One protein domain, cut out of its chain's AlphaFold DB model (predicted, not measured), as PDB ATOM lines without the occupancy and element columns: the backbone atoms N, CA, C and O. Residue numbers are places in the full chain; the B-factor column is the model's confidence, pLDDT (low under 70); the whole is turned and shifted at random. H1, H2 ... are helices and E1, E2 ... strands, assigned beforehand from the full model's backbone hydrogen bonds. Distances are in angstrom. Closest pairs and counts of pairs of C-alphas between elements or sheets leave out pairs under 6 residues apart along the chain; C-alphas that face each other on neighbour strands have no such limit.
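Overview. This is residues 604 to 692 of the 823 residues of a protein of Toxoplasma gondii RUB (UniProt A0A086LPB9). The long helix H4 runs back beside the shorter helix H1, and the helical hairpin H2 and H3 packs across from them, H2 on the end of H1 and H3 on the beginning of H4. From the end of H4 the short strand E1 folds back past H1. The printed part has 89 residues, with four named helices and one named strand in the order H1, H2, H3, H4, E1, and is mostly helix. It is compact and rounded, with a radius of gyration of the C-alphas of 12.4 A and spans of 34 by 28 by 23 A.

Arrangement. H1, residues 604 to 615, touches H2, residues 626 to 636, with residues 613 to 614 alone; they are about perpendicular at 78 degrees, and their closest C-alphas, Phe 613 and Ala 628, are 5.1 A apart. H2 and H3, residues 645 to 655, form a helical hairpin at a shallow tilt of 20 degrees, opposite ways; their closest C-alphas, Ala 636 and Gln 648, are 5.9 A apart. H3 touches H4, residues 664 to 684, at a steep tilt of 63 degrees, with closest C-alphas Cys 650 and Leu 666 at 6.3 A. H4 touches H1 at a shallow tilt of 18 degrees, opposite ways, with closest C-alphas Leu 614 and Arg 674 at 5.8 A. H2 and H4 are near each other; H1 and H3 are apart. E1, residues 687 to 692, pairs with no named strand; its closest C-alpha pair with H1 is Ile 687 and Gln 607, 5.8 A apart. In the four helices every O i to N i+4 pair is within hydrogen-bond range.

Along the chain. H1 begins at C-alpha 604 (135.603, 182.597, 144.188) and is 16.2 A long. H4 is 29.5 A long. E1 ends at C-alpha 692 (151.183, 182.463, 149.183).

Size, cuts and confidence. The C-alphas farthest apart, Asp 604 and His 657, are 35.6 A apart. The printed part has no cut and no long link. Mean pLDDT of the printed part is 75.2; 27 residues are under 70, among them 618 to 624 and 636 to 648.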
ATOM      1  N   ASP A 604     136.801 183.226 143.628       93.69
ATOM      2  CA  ASP A 604     135.603 182.597 144.188       93.69
ATOM      3  C   ASP A 604     135.913 181.229 144.837       93.69
ATOM      4  O   ASP A 604     135.538 180.937 145.975       93.69
ATOM      5  N   ARG A 605     136.734 180.408 144.172       94.50
ATOM      6  CA  ARG A 605     137.241 179.129 144.702       94.50
ATOM      7  C   ARG A 605     138.139 179.300 145.934       94.50
ATOM      8  O   ARG A 605     138.033 178.498 146.864       94.50
ATOM      9  N   LEU A 606     138.987 180.331 145.978       92.75
ATOM     10  CA  LEU A 606     139.783 180.667 147.169       92.75
ATOM     11  C   LEU A 606     138.890 181.160 148.322       92.75
ATOM     12  O   LEU A 606     139.053 180.718 149.461       92.75
ATOM     13  N   GLN A 607     137.898 182.004 148.027       93.56
ATOM     14  CA  GLN A 607     136.927 182.511 148.996       93.56
ATOM     15  C   GLN A 607     136.068 181.387 149.593       93.56
ATOM     16  O   GLN A 607     135.985 181.279 150.817       93.56
ATOM     17  N   ARG A 608     135.500 180.492 148.769       92.19
ATOM     18  CA  ARG A 608     134.772 179.300 149.245       92.19
ATOM     19  C   ARG A 608     135.640 178.404 150.129       92.19
ATOM     20  O   ARG A 608     135.154 177.896 151.138       92.19
ATOM     21  N   ARG A 609     136.925 178.237 149.802       88.50
ATOM     22  CA  ARG A 609     137.864 177.439 150.608       88.50
ATOM     23  C   ARG A 609     138.172 178.093 151.960       88.50
ATOM     24  O   ARG A 609     138.151 177.405 152.977       88.50
ATOM     25  N   MET A 610     138.344 179.416 152.005       87.94
ATOM     26  CA  MET A 610     138.452 180.168 153.264       87.94
ATOM     27  C   MET A 610     137.170 180.066 154.108       87.94
ATOM     28  O   MET A 610     137.248 179.793 155.303       87.94
ATOM     29  N   LEU A 611     135.988 180.201 153.495       89.00
ATOM     30  CA  LEU A 611     134.699 180.012 154.174       89.00
ATOM     31  C   LEU A 611     134.532 178.585 154.720       89.00
ATOM     32  O   LEU A 611     133.990 178.417 155.812       89.00
ATOM     33  N   HIS A 612     135.044 177.564 154.026       86.94
ATOM     34  CA  HIS A 612     135.046 176.191 154.534       86.94
ATOM     35  C   HIS A 612     135.901 176.044 155.801       86.94
ATOM     36  O   HIS A 612     135.447 175.433 156.767       86.94
ATOM     37  N   PHE A 613     137.102 176.635 155.844       83.62
ATOM     38  CA  PHE A 613     137.901 176.657 157.075       83.62
ATOM     39  C   PHE A 613     137.179 177.393 158.209       83.62
ATOM     40  O   PHE A 613     137.187 176.904 159.334       83.62
ATOM     41  N   LEU A 614     136.514 178.520 157.925       84.38
ATOM     42  CA  LEU A 614     135.765 179.279 158.933       84.38
ATOM     43  C   LEU A 614     134.544 178.515 159.472       84.38
ATOM     44  O   LEU A 614     134.280 178.561 160.674       84.38
ATOM     45  N   ARG A 615     133.830 177.769 158.620       83.81
ATOM     46  CA  ARG A 615     132.741 176.871 159.037       83.81
ATOM     47  C   ARG A 615     133.247 175.742 159.932       83.81
ATOM     48  O   ARG A 615     132.602 175.410 160.919       83.81
ATOM     49  N   ASP A 616     134.417 175.190 159.629       80.06
ATOM     50  CA  ASP A 616     135.006 174.063 160.362       80.06
ATOM     51  C   ASP A 616     135.584 174.437 161.748       80.06
ATOM     52  O   ASP A 616     136.016 173.548 162.490       80.06
ATOM     53  N   ILE A 617     135.558 175.731 162.108       76.44
ATOM     54  CA  ILE A 617     135.775 176.247 163.472       76.44
ATOM     55  C   ILE A 617     134.489 176.153 164.325       76.44
ATOM     56  O   ILE A 617     134.587 176.122 165.546       76.44
ATOM     57  N   ASP A 618     133.287 176.122 163.730       66.69
ATOM     58  CA  ASP A 618     132.012 176.251 164.462       66.69
ATOM     59  C   ASP A 618     131.673 174.994 165.290       66.69
ATOM     60  O   ASP A 618     131.141 174.006 164.777       66.69
ATOM     61  N   THR A 619     131.966 175.015 166.595       61.62
ATOM     62  CA  THR A 619     131.810 173.861 167.501       61.62
ATOM     63  C   THR A 619     130.391 173.706 168.061       61.62
ATOM     64  O   THR A 619     130.200 173.415 169.245       61.62
ATOM     65  N   ARG A 620     129.365 173.804 167.198       60.50
ATOM     66  CA  ARG A 620     127.968 173.445 167.526       60.50
ATOM     67  C   ARG A 620     127.846 171.931 167.775       60.50
ATOM     68  O   ARG A 620     127.480 171.154 166.896       60.50
ATOM     69  N   GLY A 621     128.261 171.495 168.963       55.00
ATOM     70  CA  GLY A 621     128.282 170.104 169.437       55.00
ATOM     71  C   GLY A 621     129.476 169.248 168.977       55.00
ATOM     72  O   GLY A 621     129.838 168.291 169.670       55.00
ATOM     73  N   ARG A 622     130.118 169.574 167.846       60.53
ATOM     74  CA  ARG A 622     131.172 168.749 167.212       60.53
ATOM     75  C   ARG A 622     132.594 169.234 167.536       60.53
ATOM     76  O   ARG A 622     132.819 170.418 167.765       60.53
ATOM     77  N   LYS A 623     133.570 168.313 167.526       62.50
ATOM     78  CA  LYS A 623     135.009 168.638 167.616       62.50
ATOM     79  C   LYS A 623     135.430 169.362 166.319       62.50
ATOM     80  O   LYS A 623     135.102 168.850 165.247       62.50
ATOM     81  N   PRO A 624     136.128 170.514 166.379       67.25
ATOM     82  CA  PRO A 624     136.532 171.257 165.189       67.25
ATOM     83  C   PRO A 624     137.552 170.435 164.402       67.25
ATOM     84  O   PRO A 624     138.318 169.651 164.980       67.25
ATOM     85  N   ARG A 625     137.568 170.581 163.074       70.69
ATOM     86  CA  ARG A 625     138.478 169.775 162.249       70.69
ATOM     87  C   ARG A 625     139.930 170.209 162.502       70.69
ATOM     88  O   ARG A 625     140.181 171.416 162.539       70.69
ATOM     89  N   PRO A 626     140.906 169.281 162.591       68.56
ATOM     90  CA  PRO A 626     142.312 169.637 162.795       68.56
ATOM     91  C   PRO A 626     142.816 170.688 161.800       68.56
ATOM     92  O   PRO A 626     143.503 171.618 162.202       68.56
ATOM     93  N   GLY A 627     142.394 170.617 160.531       68.75
ATOM     94  CA  GLY A 627     142.721 171.613 159.504       68.75
ATOM     95  C   GLY A 627     142.256 173.045 159.815       68.75
ATOM     96  O   GLY A 627     142.950 173.988 159.448       68.75
ATOM     97  N   ALA A 628     141.141 173.231 160.527       72.88
ATOM     98  CA  ALA A 628     140.623 174.552 160.893       72.88
ATOM     99  C   ALA A 628     141.403 175.180 162.060       72.88
ATOM    100  O   ALA A 628     141.762 176.355 162.011       72.88
ATOM    101  N   VAL A 629     141.757 174.376 163.069       71.50
ATOM    102  CA  VAL A 629     142.653 174.806 164.158       71.50
ATOM    103  C   VAL A 629     144.058 175.096 163.610       71.50
ATOM    104  O   VAL A 629     144.664 176.113 163.932       71.50
ATOM    105  N   LYS A 630     144.544 174.252 162.691       72.06
ATOM    106  CA  LYS A 630     145.825 174.389 161.978       72.06
ATOM    107  C   LYS A 630     145.867 175.635 161.071       72.06
ATOM    108  O   LYS A 630     146.903 176.298 160.980       72.06
ATOM    109  N   PHE A 631     144.735 176.010 160.469       76.44
ATOM    110  CA  PHE A 631     144.542 177.292 159.784       76.44
ATOM    111  C   PHE A 631     144.622 178.474 160.765       76.44
ATOM    112  O   PHE A 631     145.442 179.366 160.549       76.44
ATOM    113  N   LEU A 632     143.873 178.451 161.877       75.94
ATOM    114  CA  LEU A 632     143.939 179.504 162.901       75.94
ATOM    115  C   LEU A 632     145.351 179.686 163.479       75.94
ATOM    116  O   LEU A 632     145.811 180.819 163.574       75.94
ATOM    117  N   LEU A 633     146.076 178.603 163.780       70.81
ATOM    118  CA  LEU A 633     147.486 178.659 164.196       70.81
ATOM    119  C   LEU A 633     148.370 179.364 163.157       70.81
ATOM    120  O   LEU A 633     149.205 180.191 163.510       70.81
ATOM    121  N   THR A 634     148.168 179.075 161.869       69.81
ATOM    122  CA  THR A 634     148.938 179.694 160.772       69.81
ATOM    123  C   THR A 634     148.674 181.191 160.655       69.81
ATOM    124  O   THR A 634     149.569 181.947 160.280       69.81
ATOM    125  N   LEU A 635     147.463 181.625 161.000       71.00
ATOM    126  CA  LEU A 635     147.115 183.039 161.096       71.00
ATOM    127  C   LEU A 635     147.690 183.679 162.367       71.00
ATOM    128  O   LEU A 635     148.213 184.786 162.305       71.00
ATOM    129  N   ALA A 636     147.684 182.959 163.490       63.38
ATOM    130  CA  ALA A 636     148.195 183.428 164.774       63.38
ATOM    131  C   ALA A 636     149.727 183.614 164.823       63.38
ATOM    132  O   ALA A 636     150.229 184.315 165.702       63.38
ATOM    133  N   LEU A 637     150.477 183.042 163.870       57.06
ATOM    134  CA  LEU A 637     151.904 183.336 163.654       57.06
ATOM    135  C   LEU A 637     152.167 184.791 163.211       57.06
ATOM    136  O   LEU A 637     153.274 185.307 163.393       57.06
ATOM    137  N   ASP A 638     151.168 185.462 162.633       53.59
ATOM    138  CA  ASP A 638     151.267 186.849 162.191       53.59
ATOM    139  C   ASP A 638     150.879 187.814 163.319       53.59
ATOM    140  O   ASP A 638     149.708 188.063 163.607       53.59
ATOM    141  N   GLN A 639     151.891 188.430 163.925       46.97
ATOM    142  CA  GLN A 639     151.713 189.471 164.941       46.97
ATOM    143  C   GLN A 639     150.962 190.713 164.413       46.97
ATOM    144  O   GLN A 639     150.483 191.509 165.217       46.97
ATOM    145  N   SER A 640     150.834 190.888 163.090       40.25
ATOM    146  CA  SER A 640     150.065 191.972 162.465       40.25
ATOM    147  C   SER A 640     148.601 191.616 162.163       40.25
ATOM    148  O   SER A 640     147.819 192.506 161.826       40.25
ATOM    149  N   LEU A 641     148.187 190.352 162.339       39.03
ATOM    150  CA  LEU A 641     146.795 189.916 162.151       39.03
ATOM    151  C   LEU A 641     145.871 190.220 163.343       39.03
ATOM    152  O   LEU A 641     144.676 189.938 163.280       39.03
ATOM    153  N   GLY A 642     146.392 190.801 164.427       40.75
ATOM    154  CA  GLY A 642     145.591 191.217 165.584       40.75
ATOM    155  C   GLY A 642     145.179 190.083 166.530       40.75
ATOM    156  O   GLY A 642     144.561 190.354 167.559       40.75
ATOM    157  N   THR A 643     145.565 188.834 166.253       48.53
ATOM    158  CA  THR A 643     145.573 187.756 167.252       48.53
ATOM    159  C   THR A 643     146.500 188.143 168.399       48.53
ATOM    160  O   THR A 643     147.724 188.123 168.268       48.53
ATOM    161  N   SER A 644     145.905 188.524 169.527       56.62
ATOM    162  CA  SER A 644     146.621 188.829 170.765       56.62
ATOM    163  C   SER A 644     147.397 187.605 171.273       56.62
ATOM    164  O   SER A 644     147.077 186.470 170.922       56.62
ATOM    165  N   ARG A 645     148.373 187.812 172.173       61.06
ATOM    166  CA  ARG A 645     149.034 186.697 172.888       61.06
ATOM    167  C   ARG A 645     148.016 185.749 173.524       61.06
ATOM    168  O   ARG A 645     148.167 184.543 173.438       61.06
ATOM    169  N   PHE A 646     146.944 186.304 174.083       65.06
ATOM    170  CA  PHE A 646     145.824 185.534 174.614       65.06
ATOM    171  C   PHE A 646     145.184 184.610 173.557       65.06
ATOM    172  O   PHE A 646     144.985 183.433 173.831       65.06
ATOM    173  N   ALA A 647     144.944 185.090 172.331       66.56
ATOM    174  CA  ALA A 647     144.432 184.255 171.241       66.56
ATOM    175  C   ALA A 647     145.429 183.159 170.807       66.56
ATOM    176  O   ALA A 647     145.006 182.042 170.511       66.56
ATOM    177  N   GLN A 648     146.738 183.445 170.813       68.12
ATOM    178  CA  GLN A 648     147.785 182.432 170.603       68.12
ATOM    179  C   GLN A 648     147.708 181.348 171.691       68.12
ATOM    180  O   GLN A 648     147.564 180.172 171.366       68.12
ATOM    181  N   THR A 649     147.663 181.741 172.965       71.25
ATOM    182  CA  THR A 649     147.546 180.825 174.110       71.25
ATOM    183  C   THR A 649     146.252 180.000 174.090       71.25
ATOM    184  O   THR A 649     146.285 178.807 174.381       71.25
ATOM    185  N   CYS A 650     145.112 180.563 173.672       72.75
ATOM    186  CA  CYS A 650     143.881 179.788 173.461       72.75
ATOM    187  C   CYS A 650     144.056 178.691 172.397       72.75
ATOM    188  O   CYS A 650     143.559 177.576 172.568       72.75
ATOM    189  N   LEU A 651     144.773 178.980 171.307       73.44
ATOM    190  CA  LEU A 651     145.066 177.991 170.268       73.44
ATOM    191  C   LEU A 651     146.093 176.952 170.742       73.44
ATOM    192  O   LEU A 651     145.948 175.780 170.402       73.44
ATOM    193  N   GLU A 652     147.075 177.335 171.557       70.69
ATOM    194  CA  GLU A 652     148.028 176.418 172.199       70.69
ATOM    195  C   GLU A 652     147.320 175.458 173.171       70.69
ATOM    196  O   GLU A 652     147.562 174.251 173.115       70.69
ATOM    197  N   PHE A 653     146.365 175.935 173.978       72.44
ATOM    198  CA  PHE A 653     145.543 175.067 174.831       72.44
ATOM    199  C   PHE A 653     144.773 174.010 174.026       72.44
ATOM    200  O   PHE A 653     144.801 172.833 174.381       72.44
ATOM    201  N   VAL A 654     144.141 174.392 172.911       73.75
ATOM    202  CA  VAL A 654     143.394 173.453 172.052       73.75
ATOM    203  C   VAL A 654     144.320 172.509 171.265       73.75
ATOM    204  O   VAL A 654     143.958 171.356 171.029       73.75
ATOM    205  N   SER A 655     145.505 172.973 170.851       71.50
ATOM    206  CA  SER A 655     146.358 172.262 169.877       71.50
ATOM    207  C   SER A 655     147.501 171.459 170.493       71.50
ATOM    208  O   SER A 655     147.840 170.401 169.973       71.50
ATOM    209  N   VAL A 656     148.112 171.973 171.563       68.75
ATOM    210  CA  VAL A 656     149.279 171.380 172.242       68.75
ATOM    211  C   VAL A 656     148.834 170.657 173.508       68.75
ATOM    212  O   VAL A 656     149.192 169.504 173.717       68.75
ATOM    213  N   HIS A 657     147.998 171.305 174.322       69.50
ATOM    214  CA  HIS A 657     147.484 170.724 175.569       69.50
ATOM    215  C   HIS A 657     146.195 169.904 175.378       69.50
ATOM    216  O   HIS A 657     145.680 169.334 176.335       69.50
ATOM    217  N   GLY A 658     145.667 169.834 174.149       69.50
ATOM    218  CA  GLY A 658     144.510 169.007 173.788       69.50
ATOM    219  C   GLY A 658     143.191 169.390 174.471       69.50
ATOM    220  O   GLY A 658     142.249 168.594 174.443       69.50
ATOM    221  N   VAL A 659     143.109 170.580 175.081       73.06
ATOM    222  CA  VAL A 659     141.944 171.031 175.852       73.06
ATOM    223  C   VAL A 659     140.711 171.058 174.954       73.06
ATOM    224  O   VAL A 659     140.743 171.557 173.828       73.06
ATOM    225  N   SER A 660     139.611 170.492 175.452       71.75
ATOM    226  CA  SER A 660     138.389 170.307 174.674       71.75
ATOM    227  C   SER A 660     137.798 171.653 174.226       71.75
ATOM    228  O   SER A 660     137.322 172.406 175.071       71.75
ATOM    229  N   PRO A 661     137.683 171.938 172.914       68.50
ATOM    230  CA  PRO A 661     137.041 173.155 172.394       68.50
ATOM    231  C   PRO A 661     135.498 173.122 172.492       68.50
ATOM    232  O   PRO A 661     134.801 173.850 171.782       68.50
ATOM    233  N   LYS A 662     134.958 172.248 173.357       70.56
ATOM    234  CA  LYS A 662     133.606 172.350 173.926       70.56
ATOM    235  C   LYS A 662     133.569 173.235 175.180       70.56
ATOM    236  O   LYS A 662     132.485 173.659 175.567       70.56
ATOM    237  N   GLU A 663     134.718 173.475 175.817       78.38
ATOM    238  CA  GLU A 663     134.846 174.371 176.968       78.38
ATOM    239  C   GLU A 663     134.319 175.774 176.577       78.38
ATOM    240  O   GLU A 663     134.733 176.295 175.533       78.38
ATOM    241  N   PRO A 664     133.356 176.357 177.324       80.12
ATOM    242  CA  PRO A 664     132.644 177.567 176.908       80.12
ATOM    243  C   PRO A 664     133.523 178.773 176.554       80.12
ATOM    244  O   PRO A 664     133.209 179.477 175.594       80.12
ATOM    245  N   PHE A 665     134.604 179.015 177.294       79.94
ATOM    246  CA  PHE A 665     135.480 180.171 177.117       79.94
ATOM    247  C   PHE A 665     136.357 180.027 175.865       79.94
ATOM    248  O   PHE A 665     136.318 180.891 174.989       79.94
ATOM    249  N   LEU A 666     137.055 178.900 175.697       76.88
ATOM    250  CA  LEU A 666     137.807 178.582 174.479       76.88
ATOM    251  C   LEU A 666     136.898 178.538 173.245       76.88
ATOM    252  O   LEU A 666     137.290 179.036 172.186       76.88
ATOM    253  N   ARG A 667     135.670 178.014 173.370       78.50
ATOM    254  CA  ARG A 667     134.663 178.074 172.301       78.50
ATOM    255  C   ARG A 667     134.323 179.520 171.935       78.50
ATOM    256  O   ARG A 667     134.392 179.863 170.758       78.50
ATOM    257  N   ALA A 668     134.023 180.379 172.909       81.00
ATOM    258  CA  ALA A 668     133.745 181.794 172.659       81.00
ATOM    259  C   ALA A 668     134.939 182.515 171.998       81.00
ATOM    260  O   ALA A 668     134.747 183.319 171.086       81.00
ATOM    261  N   CYS A 669     136.179 182.186 172.377       80.00
ATOM    262  CA  CYS A 669     137.383 182.718 171.732       80.00
ATOM    263  C   CYS A 669     137.540 182.249 170.273       80.00
ATOM    264  O   CYS A 669     137.901 183.049 169.407       80.00
ATOM    265  N   LEU A 670     137.247 180.977 169.977       79.44
ATOM    266  CA  LEU A 670     137.246 180.427 168.616       79.44
ATOM    267  C   LEU A 670     136.145 181.054 167.747       79.44
ATOM    268  O   LEU A 670     136.410 181.453 166.610       79.44
ATOM    269  N   GLU A 671     134.935 181.210 168.289       81.50
ATOM    270  CA  GLU A 671     133.821 181.899 167.629       81.50
ATOM    271  C   GLU A 671     134.154 183.374 167.354       81.50
ATOM    272  O   GLU A 671     133.926 183.849 166.242       81.50
ATOM    273  N   ALA A 672     134.769 184.086 168.305       82.81
ATOM    274  CA  ALA A 672     135.212 185.468 168.123       82.81
ATOM    275  C   ALA A 672     136.302 185.602 167.041       82.81
ATOM    276  O   ALA A 672     136.206 186.479 166.179       82.81
ATOM    277  N   MET A 673     137.301 184.708 167.024       80.69
ATOM    278  CA  MET A 673     138.325 184.672 165.969       80.69
ATOM    279  C   MET A 673     137.714 184.392 164.590       80.69
ATOM    280  O   MET A 673     138.008 185.111 163.634       80.69
ATOM    281  N   ARG A 674     136.815 183.404 164.482       84.19
ATOM    282  CA  ARG A 674     136.074 183.115 163.243       84.19
ATOM    283  C   ARG A 674     135.275 184.331 162.778       84.19
ATOM    284  O   ARG A 674     135.352 184.688 161.604       84.19
ATOM    285  N   ASN A 675     134.515 184.953 163.679       86.12
ATOM    286  CA  ASN A 675     133.669 186.100 163.359       86.12
ATOM    287  C   ASN A 675     134.520 187.278 162.863       86.12
ATOM    288  O   ASN A 675     134.187 187.856 161.837       86.12
ATOM    289  N   SER A 676     135.656 187.564 163.510       84.56
ATOM    290  CA  SER A 676     136.620 188.585 163.071       84.56
ATOM    291  C   SER A 676     137.153 188.320 161.654       84.56
ATOM    292  O   SER A 676     137.129 189.207 160.803       84.56
ATOM    293  N   LEU A 677     137.553 187.079 161.350       85.00
ATOM    294  CA  LEU A 677     138.045 186.694 160.020       85.00
ATOM    295  C   LEU A 677     136.955 186.740 158.935       85.00
ATOM    296  O   LEU A 677     137.232 187.138 157.804       85.00
ATOM    297  N   ALA A 678     135.717 186.366 159.273       87.19
ATOM    298  CA  ALA A 678     134.564 186.518 158.388       87.19
ATOM    299  C   ALA A 678     134.249 188.001 158.122       87.19
ATOM    300  O   ALA A 678     133.895 188.371 157.002       87.19
ATOM    301  N   ASP A 679     134.431 188.863 159.124       87.94
ATOM    302  CA  ASP A 679     134.216 190.300 158.995       87.94
ATOM    303  C   ASP A 679     135.334 190.989 158.194       87.94
ATOM    304  O   ASP A 679     135.044 191.884 157.405       87.94
ATOM    305  N   ASP A 680     136.588 190.535 158.298       87.56
ATOM    306  CA  ASP A 680     137.693 190.985 157.435       87.56
ATOM    307  C   ASP A 680     137.493 190.542 155.975       87.56
ATOM    308  O   ASP A 680     137.734 191.317 155.043       87.56
ATOM    309  N   LEU A 681     136.973 189.330 155.759       89.06
ATOM    310  CA  LEU A 681     136.569 188.854 154.435       89.06
ATOM    311  C   LEU A 681     135.422 189.710 153.864       89.06
ATOM    312  O   LEU A 681     135.533 190.195 152.741       89.06
ATOM    313  N   ARG A 682     134.373 189.988 154.650       90.06
ATOM    314  CA  ARG A 682     133.230 190.834 154.255       90.06
ATOM    315  C   ARG A 682     133.636 192.287 153.980       90.06
ATOM    316  O   ARG A 682     133.362 192.831 152.912       90.06
ATOM    317  N   LYS A 683     134.304 192.934 154.936       87.88
ATOM    318  CA  LYS A 683     134.578 194.382 154.921       87.88
ATOM    319  C   LYS A 683     135.755 194.761 154.023       87.88
ATOM    320  O   LYS A 683     135.725 195.840 153.430       87.88
ATOM    321  N   LYS A 684     136.767 193.892 153.883       86.38
ATOM    322  CA  LYS A 684     138.030 194.185 153.169       86.38
ATOM    323  C   LYS A 684     138.320 193.258 151.978       86.38
ATOM    324  O   LYS A 684     139.283 193.514 151.261       86.38
ATOM    325  N   THR A 685     137.524 192.205 151.760       89.75
ATOM    326  CA  THR A 685     137.798 191.139 150.766       89.75
ATOM    327  C   THR A 685     139.184 190.511 150.981       89.75
ATOM    328  O   THR A 685     139.955 190.308 150.046       89.75
ATOM    329  N   ARG A 686     139.529 190.243 152.250       89.94
ATOM    330  CA  ARG A 686     140.821 189.672 152.659       89.94
ATOM    331  C   ARG A 686     140.840 188.146 152.457       89.94
ATOM    332  O   ARG A 686     140.704 187.392 153.416       89.94
ATOM    333  N   ILE A 687     140.981 187.686 151.212       91.62
ATOM    334  CA  ILE A 687     140.941 186.255 150.849       91.62
ATOM    335  C   ILE A 687     142.305 185.592 151.110       91.62
ATOM    336  O   ILE A 687     143.320 186.027 150.573       91.62
ATOM    337  N   PHE A 688     142.342 184.525 151.911       89.31
ATOM    338  CA  PHE A 688     143.567 183.770 152.211       89.31
ATOM    339  C   PHE A 688     144.071 182.946 151.014       89.31
ATOM    340  O   PHE A 688     143.276 182.342 150.293       89.31
ATOM    341  N   VAL A 689     145.397 182.858 150.842       88.94
ATOM    342  CA  VAL A 689     146.035 182.021 149.810       88.94
ATOM    343  C   VAL A 689     147.050 181.074 150.452       88.94
ATOM    344  O   VAL A 689     148.150 181.480 150.816       88.94
ATOM    345  N   GLU A 690     146.706 179.786 150.534       81.06
ATOM    346  CA  GLU A 690     147.495 178.746 151.224       81.06
ATOM    347  C   GLU A 690     148.958 178.655 150.762       81.06
ATOM    348  O   GLU A 690     149.865 178.491 151.581       81.06
ATOM    349  N   LYS A 691     149.179 178.766 149.444       82.75
ATOM    350  CA  LYS A 691     150.502 178.705 148.799       82.75
ATOM    351  C   LYS A 691     151.218 180.056 148.731       82.75
ATOM    352  O   LYS A 691     152.377 180.103 148.340       82.75
ATOM    353  N   GLY A 692     150.554 181.150 149.106       86.25
ATOM    354  CA  GLY A 692     151.183 182.463 149.183       86.25
ATOM    355  C   GLY A 692     151.986 182.631 150.476       86.25
ATOM    356  O   GLY A 692     151.757 181.943 151.473       86.25
TER     357      GLY A 692